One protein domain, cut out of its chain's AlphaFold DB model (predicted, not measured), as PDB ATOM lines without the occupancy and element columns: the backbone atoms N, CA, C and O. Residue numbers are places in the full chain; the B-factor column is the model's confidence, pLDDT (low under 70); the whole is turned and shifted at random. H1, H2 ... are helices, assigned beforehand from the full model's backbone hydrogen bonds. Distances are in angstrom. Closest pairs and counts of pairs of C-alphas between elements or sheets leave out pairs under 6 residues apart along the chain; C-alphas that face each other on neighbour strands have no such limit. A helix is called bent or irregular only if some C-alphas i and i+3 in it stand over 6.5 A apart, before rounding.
ATOM      1  N   SER A 101      53.045  16.420  38.019       95.00
ATOM      2  CA  SER A 101      54.485  16.628  38.215       95.00
ATOM      3  C   SER A 101      54.826  18.039  38.716       95.00
ATOM      4  O   SER A 101      55.878  18.224  39.326       95.00
ATOM      5  N   TRP A 102      53.964  19.035  38.483       96.31
ATOM      6  CA  TRP A 102      54.134  20.407  38.976       96.31
ATOM      7  C   TRP A 102      53.707  20.550  40.436       96.31
ATOM      8  O   TRP A 102      54.344  21.286  41.188       96.31
ATOM      9  N   VAL A 103      52.685  19.801  40.856       97.31
ATOM     10  CA  VAL A 103      52.249  19.738  42.261       97.31
ATOM     11  C   VAL A 103      53.341  19.093  43.113       97.31
ATOM     12  O   VAL A 103      53.751  19.647  44.128       97.31
ATOM     13  N   LEU A 104      53.874  17.956  42.658       96.38
ATOM     14  CA  LEU A 104      54.945  17.231  43.350       96.38
ATOM     15  C   LEU A 104      56.275  18.001  43.421       96.38
ATOM     16  O   LEU A 104      57.117  17.691  44.261       96.38
ATOM     17  N   ALA A 105      56.485  18.975  42.533       95.81
ATOM     18  CA  ALA A 105      57.733  19.727  42.464       95.81
ATOM     19  C   ALA A 105      57.932  20.691  43.647       95.81
ATOM     20  O   ALA A 105      59.076  21.001  43.983       95.81
ATOM     21  N   ASP A 106      56.853  21.136  44.299       97.31
ATOM     22  CA  ASP A 106      56.930  21.870  45.565       97.31
ATOM     23  C   ASP A 106      56.778  20.913  46.750       97.31
ATOM     24  O   ASP A 106      55.697  20.722  47.314       97.31
ATOM     25  N   CYS A 107      57.892  20.287  47.126       96.50
ATOM     26  CA  CYS A 107      57.914  19.347  48.241       96.50
ATOM     27  C   CYS A 107      57.521  20.004  49.573       96.50
ATOM     28  O   CYS A 107      56.928  19.339  50.420       96.50
ATOM     29  N   GLU A 108      57.835  21.286  49.766       97.69
ATOM     30  CA  GLU A 108      57.538  22.013  51.003       97.69
ATOM     31  C   GLU A 108      56.041  22.291  51.140       97.69
ATOM     32  O   GLU A 108      55.437  21.917  52.150       97.69
ATOM     33  N   GLY A 109      55.423  22.865  50.101       98.00
ATOM     34  CA  GLY A 109      53.987  23.144  50.087       98.00
ATOM     35  C   GLY A 109      53.156  21.871  50.238       98.00
ATOM     36  O   GLY A 109      52.262  21.801  51.086       98.00
ATOM     37  N   LEU A 110      53.504  20.814  49.492       98.06
ATOM     38  CA  LEU A 110      52.794  19.536  49.560       98.06
ATOM     39  C   LEU A 110      52.954  18.840  50.921       98.06
ATOM     40  O   LEU A 110      51.985  18.274  51.438       98.06
ATOM     41  N   ALA A 111      54.147  18.886  51.525       98.06
ATOM     42  CA  ALA A 111      54.382  18.333  52.857       98.06
ATOM     43  C   ALA A 111      53.568  19.071  53.927       98.06
ATOM     44  O   ALA A 111      52.918  18.422  54.753       98.06
ATOM     45  N   SER A 112      53.555  20.407  53.867       98.38
ATOM     46  CA  SER A 112      52.793  21.258  54.782       98.38
ATOM     47  C   SER A 112      51.292  20.976  54.691       98.38
ATOM     48  O   SER A 112      50.664  20.660  55.702       98.38
ATOM     49  N   PHE A 113      50.730  20.965  53.480       98.50
ATOM     50  CA  PHE A 113      49.318  20.643  53.250       98.50
ATOM     51  C   PHE A 113      48.937  19.247  53.767       98.50
ATOM     52  O   PHE A 113      47.890  19.058  54.392       98.50
ATOM     53  N   CYS A 114      49.802  18.255  53.539       98.19
ATOM     54  CA  CYS A 114      49.583  16.889  54.006       98.19
ATOM     55  C   CYS A 114      49.830  16.712  55.518       98.19
ATOM     56  O   CYS A 114      49.478  15.672  56.079       98.19
ATOM     57  N   GLY A 115      50.453  17.680  56.198       97.94
ATOM     58  CA  GLY A 115      50.877  17.550  57.593       97.94
ATOM     59  C   GLY A 115      51.936  16.459  57.804       97.94
ATOM     60  O   GLY A 115      51.934  15.771  58.828       97.94
ATOM     61  N   VAL A 116      52.812  16.241  56.821       97.44
ATOM     62  CA  VAL A 116      53.890  15.236  56.865       97.44
ATOM     63  C   VAL A 116      55.260  15.909  56.783       97.44
ATOM     64  O   VAL A 116      55.371  17.072  56.417       97.44
ATOM     65  N   GLY A 117      56.327  15.187  57.131       96.81
ATOM     66  CA  GLY A 117      57.685  15.692  56.918       96.81
ATOM     67  C   GLY A 117      58.054  15.688  55.433       96.81
ATOM     68  O   GLY A 117      57.633  14.790  54.706       96.81
ATOM     69  N   ILE A 118      58.899  16.630  54.999       95.31
ATOM     70  CA  ILE A 118      59.369  16.751  53.601       95.31
ATOM     71  C   ILE A 118      59.962  15.432  53.078       95.31
ATOM     72  O   ILE A 118      59.744  15.072  51.929       95.31
ATOM     73  N   ALA A 119      60.631  14.654  53.936       93.44
ATOM     74  CA  ALA A 119      61.190  13.344  53.587       93.44
ATOM     75  C   ALA A 119      60.143  12.293  53.151       93.44
ATOM     76  O   ALA A 119      60.509  11.257  52.597       93.44
ATOM     77  N   ALA A 120      58.852  12.530  53.408       92.81
ATOM     78  CA  ALA A 120      57.759  11.693  52.915       92.81
ATOM     79  C   ALA A 120      57.366  12.014  51.462       92.81
ATOM     80  O   ALA A 120      56.656  11.216  50.844       92.81
ATOM     81  N   ILE A 121      57.817  13.151  50.923       94.56
ATOM     82  CA  ILE A 121      57.588  13.556  49.539       94.56
ATOM     83  C   ILE A 121      58.730  13.014  48.665       94.56
ATOM     84  O   ILE A 121      59.900  13.138  49.038       94.56
ATOM     85  N   PRO A 122      58.437  12.391  47.509       90.56
ATOM     86  CA  PRO A 122      59.481  11.955  46.592       90.56
ATOM     87  C   PRO A 122      60.346  13.132  46.127       90.56
ATOM     88  O   PRO A 122      59.835  14.115  45.598       90.56
ATOM     89  N   ALA A 123      61.665  13.008  46.278       86.12
ATOM     90  CA  ALA A 123      62.603  14.006  45.772       86.12
ATOM     91  C   ALA A 123      62.480  14.165  44.247       86.12
ATOM     92  O   ALA A 123      62.313  13.178  43.523       86.12
ATOM     93  N   SER A 124      62.653  15.389  43.749       76.31
ATOM     94  CA  SER A 124      62.516  15.741  42.328       76.31
ATOM     95  C   SER A 124      63.366  14.872  41.390       76.31
ATOM     96  O   SER A 124      62.868  14.409  40.362       76.31
ATOM     97  N   GLN A 125      64.603  14.531  41.774       74.88
ATOM     98  CA  GLN A 125      65.466  13.646  40.972       74.88
ATOM     99  C   GLN A 125      64.881  12.237  40.799       74.88
ATOM    100  O   GLN A 125      65.121  11.587  39.785       74.88
ATOM    101  N   LYS A 126      64.097  11.760  41.775       77.94
ATOM    102  CA  LYS A 126      63.409  10.464  41.702       77.94
ATOM    103  C   LYS A 126      62.116  10.534  40.893       77.94
ATOM    104  O   LYS A 126      61.668   9.496  40.429       77.94
ATOM    105  N   LEU A 127      61.538  11.723  40.707       76.38
ATOM    106  CA  LEU A 127      60.332  11.926  39.901       76.38
ATOM    107  C   LEU A 127      60.626  12.001  38.400       76.38
ATOM    108  O   LEU A 127      59.768  11.623  37.609       76.38
ATOM    109  N   ALA A 128      61.814  12.462  38.000       71.19
ATOM    110  CA  ALA A 128      62.204  12.565  36.592       71.19
ATOM    111  C   ALA A 128      62.067  11.249  35.783       71.19
ATOM    112  O   ALA A 128      61.535  11.311  34.678       71.19
ATOM    113  N   PRO A 129      62.483  10.066  36.291       70.06
ATOM    114  CA  PRO A 129      62.306   8.798  35.576       70.06
ATOM    115  C   PRO A 129      60.908   8.177  35.735       70.06
ATOM    116  O   PRO A 129      60.642   7.125  35.158       70.06
ATOM    117  N   ILE A 130      60.021   8.757  36.551       74.38
ATOM    118  CA  ILE A 130      58.711   8.162  36.828       74.38
ATOM    119  C   ILE A 130      57.729   8.504  35.710       74.38
ATOM    120  O   ILE A 130      57.515   9.662  35.366       74.38
ATOM    121  N   HIS A 131      57.077   7.465  35.194       78.38
ATOM    122  CA  HIS A 131      56.105   7.568  34.107       78.38
ATOM    123  C   HIS A 131      54.672   7.886  34.563       78.38
ATOM    124  O   HIS A 131      53.779   8.073  33.739       78.38
ATOM    125  N   ASN A 132      54.412   7.906  35.871       87.69
ATOM    126  CA  ASN A 132      53.073   8.138  36.402       87.69
ATOM    127  C   ASN A 132      53.110   8.992  37.680       87.69
ATOM    128  O   ASN A 132      53.062   8.474  38.798       87.69
ATOM    129  N   HIS A 133      53.194  10.316  37.511       92.50
ATOM    130  CA  HIS A 133      53.171  11.269  38.627       92.50
ATOM    131  C   HIS A 133      51.814  11.321  39.338       92.50
ATOM    132  O   HIS A 133      51.788  11.581  40.539       92.50
ATOM    133  N   LYS A 134      50.706  10.987  38.656       91.75
ATOM    134  CA  LYS A 134      49.377  10.838  39.283       91.75
ATOM    135  C   LYS A 134      49.411   9.809  40.413       91.75
ATOM    136  O   LYS A 134      48.995  10.099  41.533       91.75
ATOM    137  N   ASN A 135      49.996   8.640  40.156       91.81
ATOM    138  CA  ASN A 135      50.129   7.587  41.163       91.81
ATOM    139  C   ASN A 135      51.047   7.990  42.323       91.81
ATOM    140  O   ASN A 135      50.779   7.623  43.466       91.81
ATOM    141  N   GLU A 136      52.119   8.739  42.065       93.56
ATOM    142  CA  GLU A 136      52.990   9.228  43.140       93.56
ATOM    143  C   GLU A 136      52.292  10.268  44.017       93.56
ATOM    144  O   GLU A 136      52.363  10.177  45.244       93.56
ATOM    145  N   LEU A 137      51.538  11.192  43.414       95.56
ATOM    146  CA  LEU A 137      50.721  12.149  44.156       95.56
ATOM    147  C   LEU A 137      49.677  11.430  45.021       95.56
ATOM    148  O   LEU A 137      49.568  11.710  46.214       95.56
ATOM    149  N   LEU A 138      48.987  10.429  44.471       95.75
ATOM    150  CA  LEU A 138      48.046   9.596  45.223       95.75
ATOM    151  C   LEU A 138      48.695   8.891  46.423       95.75
ATOM    152  O   LEU A 138      48.121   8.866  47.513       95.75
ATOM    153  N   LYS A 139      49.905   8.342  46.263       93.81
ATOM    154  CA  LYS A 139      50.643   7.692  47.362       93.81
ATOM    155  C   LYS A 139      51.004   8.670  48.478       93.81
ATOM    156  O   LYS A 139      50.980   8.272  49.644       93.81
ATOM    157  N   VAL A 140      51.353   9.910  48.135       95.56
ATOM    158  CA  VAL A 140      51.616  10.975  49.114       95.56
ATOM    159  C   VAL A 140      50.331  11.334  49.857       95.56
ATOM    160  O   VAL A 140      50.294  11.254  51.084       95.56
ATOM    161  N   LEU A 141      49.260  11.642  49.123       96.56
ATOM    162  CA  LEU A 141      47.971  12.053  49.684       96.56
ATOM    163  C   LEU A 141      47.363  10.975  50.592       96.56
ATOM    164  O   LEU A 141      46.897  11.274  51.691       96.56
ATOM    165  N   ARG A 142      47.478   9.695  50.218       95.00
ATOM    166  CA  ARG A 142      47.031   8.563  51.051       95.00
ATOM    167  C   ARG A 142      47.715   8.525  52.422       95.00
ATOM    168  O   ARG A 142      47.122   8.063  53.394       95.00
ATOM    169  N   LYS A 143      48.968   8.978  52.509       94.38
ATOM    170  CA  LYS A 143      49.754   9.034  53.755       94.38
ATOM    171  C   LYS A 143      49.555  10.345  54.524       94.38
ATOM    172  O   LYS A 143      50.195  10.537  55.560       94.38
ATOM    173  N   SER A 144      48.695  11.236  54.034       97.19
ATOM    174  CA  SER A 144      48.430  12.531  54.647       97.19
ATOM    175  C   SER A 144      47.902  12.390  56.078       97.19
ATOM    176  O   SER A 144      47.011  11.588  56.384       97.19
ATOM    177  N   LYS A 145      48.434  13.221  56.975       97.38
ATOM    178  CA  LYS A 145      47.901  13.404  58.329       97.38
ATOM    179  C   LYS A 145      46.763  14.426  58.350       97.38
ATOM    180  O   LYS A 145      45.906  14.337  59.231       97.38
ATOM    181  N   SER A 146      46.701  15.312  57.358       97.44
ATOM    182  CA  SER A 146      45.599  16.253  57.147       97.44
ATOM    183  C   SER A 146      44.336  15.542  56.630       97.44
ATOM    184  O   SER A 146      44.437  14.768  55.670       97.44
ATOM    185  N   PRO A 147      43.142  15.800  57.213       96.56
ATOM    186  CA  PRO A 147      41.873  15.284  56.695       96.56
ATOM    187  C   PRO A 147      41.658  15.622  55.217       96.56
ATOM    188  O   PRO A 147      41.400  14.712  54.433       96.56
ATOM    189  N   LYS A 148      41.909  16.881  54.821       97.06
ATOM    190  CA  LYS A 148      41.766  17.345  53.432       97.06
ATOM    191  C   LYS A 148      42.579  16.490  52.458       97.06
ATOM    192  O   LYS A 148      42.055  16.008  51.464       97.06
ATOM    193  N   GLY A 149      43.847  16.225  52.783       96.44
ATOM    194  CA  GLY A 149      44.709  15.402  51.929       96.44
ATOM    195  C   GLY A 149      44.275  13.934  51.836       96.44
ATOM    196  O   GLY A 149      44.441  13.328  50.784       96.44
ATOM    197  N   ARG A 150      43.682  13.354  52.891       95.31
ATOM    198  CA  ARG A 150      43.138  11.984  52.821       95.31
ATOM    199  C   ARG A 150      41.856  11.919  51.999       95.31
ATOM    200  O   ARG A 150      41.700  10.997  51.203       95.31
ATOM    201  N   GLU A 151      40.983  12.907  52.174       96.88
ATOM    202  CA  GLU A 151      39.713  13.042  51.456       96.88
ATOM    203  C   GLU A 151      39.904  13.197  49.948       96.88
ATOM    204  O   GLU A 151      38.999  12.848  49.209       96.88
ATOM    205  N   MET A 152      41.078  13.633  49.474       97.06
ATOM    206  CA  MET A 152      41.453  13.676  48.050       97.06
ATOM    207  C   MET A 152      41.642  12.297  47.395       97.06
ATOM    208  O   MET A 152      41.837  12.212  46.181       97.06
ATOM    209  N   THR A 153      41.638  11.219  48.180       96.69
ATOM    210  CA  THR A 153      41.897   9.856  47.701       96.69
ATOM    211  C   THR A 153      40.742   8.925  48.026       96.69
ATOM    212  O   THR A 153      40.100   9.047  49.066       96.69
ATOM    213  N   GLN A 154      40.510   7.951  47.154       95.56
ATOM    214  CA  GLN A 154      39.575   6.854  47.373       95.56
ATOM    215  C   GLN A 154      40.183   5.522  46.920       95.56
ATOM    216  O   GLN A 154      41.193   5.484  46.214       95.56
ATOM    217  N   GLY A 155      39.577   4.417  47.349       91.81
ATOM    218  CA  GLY A 155      40.057   3.074  47.027       91.81
ATOM    219  C   GLY A 155      41.262   2.616  47.857       91.81
ATOM    220  O   GLY A 155      41.702   3.244  48.831       91.81
ATOM    221  N   SER A 156      41.794   1.444  47.511       84.00
ATOM    222  CA  SER A 156      42.892   0.817  48.251       84.00
ATOM    223  C   SER A 156      43.779  -0.047  47.363       84.00
ATOM    224  O   SER A 156      43.347  -0.517  46.317       84.00
ATOM    225  N   GLY A 157      45.033  -0.242  47.784       80.25
ATOM    226  CA  GLY A 157      45.998  -1.047  47.036       80.25
ATOM    227  C   GLY A 157      46.196  -0.520  45.614       80.25
ATOM    228  O   GLY A 157      46.576   0.637  45.434       80.25
ATOM    229  N   ASN A 158      45.922  -1.377  44.631       81.12
ATOM    230  CA  ASN A 158      46.051  -1.063  43.207       81.12
ATOM    231  C   ASN A 158      44.901  -0.197  42.660       81.12
ATOM    232  O   ASN A 158      45.073   0.403  41.605       81.12
ATOM    233  N   ASP A 159      43.786  -0.070  43.388       87.94
ATOM    234  CA  ASP A 159      42.614   0.721  42.979       87.94
ATOM    235  C   ASP A 159      42.629   2.140  43.566       87.94
ATOM    236  O   ASP A 159      41.596   2.808  43.629       87.94
ATOM    237  N   LEU A 160      43.787   2.597  44.055       91.50
ATOM    238  CA  LEU A 160      43.947   3.942  44.594       91.50
ATOM    239  C   LEU A 160      43.706   4.980  43.495       91.50
ATOM    240  O   LEU A 160      44.394   4.979  42.478       91.50
ATOM    241  N   GLN A 161      42.744   5.872  43.719       94.69
ATOM    242  CA  GLN A 161      42.291   6.860  42.740       94.69
ATOM    243  C   GLN A 161      41.990   8.200  43.412       94.69
ATOM    244  O   GLN A 161      41.849   8.281  44.636       94.69
ATOM    245  N   PHE A 162      41.886   9.259  42.609       95.12
ATOM    246  CA  PHE A 162      41.398  10.551  43.087       95.12
ATOM    247  C   PHE A 162      39.908  10.437  43.422       95.12
ATOM    248  O   PHE A 162      39.159   9.774  42.702       95.12
ATOM    249  N   SER A 163      39.499  11.037  44.535       96.06
ATOM    250  CA  SER A 163      38.092  11.129  44.939       96.06
ATOM    251  C   SER A 163      37.377  12.287  44.240       96.06
ATOM    252  O   SER A 163      38.013  13.149  43.627       96.06
ATOM    253  N   ASP A 164      36.059  12.369  44.409       94.50
ATOM    254  CA  ASP A 164      35.267  13.510  43.931       94.50
ATOM    255  C   ASP A 164      35.667  14.835  44.615       94.50
ATOM    256  O   ASP A 164      35.572  15.909  44.021       94.50
ATOM    257  N   ASP A 165      36.200  14.762  45.839       94.69
ATOM    258  CA  ASP A 165      36.708  15.910  46.598       94.69
ATOM    259  C   ASP A 165      38.098  16.382  46.149       94.69
ATOM    260  O   ASP A 165      38.564  17.438  46.594       94.69
ATOM    261  N   TYR A 166      38.767  15.637  45.260       96.06
ATOM    262  CA  TYR A 166      40.130  15.936  44.827       96.06
ATOM    263  C   TYR A 166      40.271  17.368  44.318       96.06
ATOM    264  O   TYR A 166      41.119  18.106  44.805       96.06
ATOM    265  N   THR A 167      39.412  17.791  43.388       94.88
ATOM    266  CA  THR A 167      39.514  19.121  42.763       94.88
ATOM    267  C   THR A 167      39.348  20.244  43.789       94.88
ATOM    268  O   THR A 167      40.067  21.242  43.739       94.88
ATOM    269  N   ARG A 168      38.429  20.069  44.746       95.62
ATOM    270  CA  ARG A 168      38.136  21.059  45.787       95.62
ATOM    271  C   ARG A 168      39.331  21.246  46.718       95.62
ATOM    272  O   ARG A 168      39.800  22.362  46.895       95.62
ATOM    273  N   HIS A 169      39.856  20.158  47.274       97.75
ATOM    274  CA  HIS A 169      41.006  20.219  48.184       97.75
ATOM    275  C   HIS A 169      42.328  20.503  47.462       97.75
ATOM    276  O   HIS A 169      43.241  21.067  48.061       97.75
ATOM    277  N   LEU A 170      42.437  20.163  46.174       97.81
ATOM    278  CA  LEU A 170      43.559  20.590  45.343       97.81
ATOM    279  C   LEU A 170      43.575  22.113  45.212       97.81
ATOM    280  O   LEU A 170      44.646  22.698  45.300       97.81
ATOM    281  N   ALA A 171      42.422  22.769  45.054       97.38
ATOM    282  CA  ALA A 171      42.368  24.230  45.040       97.38
ATOM    283  C   ALA A 171      42.894  24.841  46.347       97.38
ATOM    284  O   ALA A 171      43.668  25.794  46.282       97.38
ATOM    285  N   ASP A 172      42.568  24.252  47.502       97.81
ATOM    286  CA  ASP A 172      43.121  24.672  48.798       97.81
ATOM    287  C   ASP A 172      44.654  24.510  48.834       97.81
ATOM    288  O   ASP A 172      45.374  25.440  49.188       97.81
ATOM    289  N   LEU A 173      45.179  23.351  48.408       98.38
ATOM    290  CA  LEU A 173      46.628  23.114  48.300       98.38
ATOM    291  C   LEU A 173      47.304  24.160  47.400       98.38
ATOM    292  O   LEU A 173      48.310  24.759  47.783       98.38
ATOM    293  N   MET A 174      46.749  24.373  46.207       98.19
ATOM    294  CA  MET A 174      47.334  25.246  45.193       98.19
ATOM    295  C   MET A 174      47.260  26.733  45.566       98.19
ATOM    296  O   MET A 174      48.074  27.509  45.073       98.19
ATOM    297  N   THR A 175      46.301  27.127  46.408       96.50
ATOM    298  CA  THR A 175      46.093  28.526  46.819       96.50
ATOM    299  C   THR A 175      46.889  28.878  48.071       96.50
ATOM    300  O   THR A 175      47.520  29.930  48.112       96.50
ATOM    301  N   ASP A 176      46.879  28.001  49.079       97.62
ATOM    302  CA  ASP A 176      47.346  28.358  50.425       97.62
ATOM    303  C   ASP A 176      48.766  27.857  50.741       97.62
ATOM    304  O   ASP A 176      49.386  28.327  51.695       97.62
ATOM    305  N   TYR A 177      49.286  26.886  49.980       98.25
ATOM    306  CA  TYR A 177      50.536  26.190  50.325       98.25
ATOM    307  C   TYR A 177      51.542  26.123  49.176       98.25
ATOM    308  O   TYR A 177      52.749  26.245  49.412       98.25
ATOM    309  N   TRP A 178      51.064  25.869  47.957       98.50
ATOM    310  CA  TRP A 178      51.925  25.645  46.803       98.50
ATOM    311  C   TRP A 178      52.602  26.933  46.330       98.50
ATOM    312  O   TRP A 178      51.961  27.966  46.156       98.50
ATOM    313  N   ASP A 179      53.899  26.845  46.056       98.31
ATOM    314  CA  ASP A 179      54.708  27.947  45.548       98.31
ATOM    315  C   ASP A 179      55.312  27.605  44.183       98.31
ATOM    316  O   ASP A 179      56.085  26.653  44.025       98.31
TER     317      ASP A 179
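What this domain is: This is residues 101 to 179 of the 214 residues of an uncharacterized protein of Pauljensenia hongkongensis (UniProt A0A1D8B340). What does the model look like at first sight? It is a small, irregular cluster of short helices: H1, H3 and H5 gather near the short H4, while H2 lies off on the far side from H4, and residues 152 to 165, between H4 and H5, fold back on themselves as a loop. What is it built of, and how large is it? The printed part has 79 residues with five named helices, H1 to H5 in chain order, and no named strand; the class is all helix, though only 38 residues are in named elements, under half. It is compact, with a radius of gyration of the C-alphas of 11.5 A, and the C-alphas span 30 by 30 by 19 A.

Where its parts are: Which helices come first? H1 is residues 107 to 114, 10.4 A from first to last C-alpha, beginning at C-alpha 107 at (57.914, 19.347, 48.241). H2 is residues 124 to 127, 5.0 A long. What follows them? H3 is residues 133 to 142, 14.1 A long, with C-alpha 133 at (53.171, 11.269, 38.627), and H4 is residues 147 to 151, 6.1 A long. H5, residues 166 to 176, is the longest helix at 15.4 A and ends with C-alpha 176 at (47.346, 28.358, 50.425).

How they stand to each other: What meets at the hub? H4 is the hub, touching three helices. It touches H5, the closest C-alphas being those of Lys 148 and His 169, 6.0 A apart; it touches H3 only at the corner by their link, at Leu 141 and Gly 149, 5.2 A between C-alphas; and it only just touches H1, with 3 pairs of C-alphas within 8 A, the closest those of Cys 114 and Gly 149 at 5.5 A. How does H1 stand to H5? They only just touch, with 3 pairs of C-alphas within 8 A, the closest those of Phe 113 and Leu 173 at 6.2 A, and they run opposite ways at a steep tilt of 59 degrees. Where is H2? It touches no helix; it is close to H3 but not clearly touching, the C-alphas of Leu 127 and His 133 being 7.3 A apart. What do the backbones show? In H1, H3, H4 and H5 every O i to N i+4 pair is within hydrogen-bond range; H2 is too short for such a pair.

The domain as a whole: How far does it reach? The two C-alphas farthest apart, those of Asn 158 and Asp 179, are 30.4 A apart. Is the run unbroken? The printed part has no cut; the link from H4 to H5 is long, with 14 residues, and in it residues 153 to 154 pair with residues 161 to 162, antiparallel. How confident is the model? The mean pLDDT of the printed part is 93.0 and no printed residue is under 70; H2 has a mean of 76.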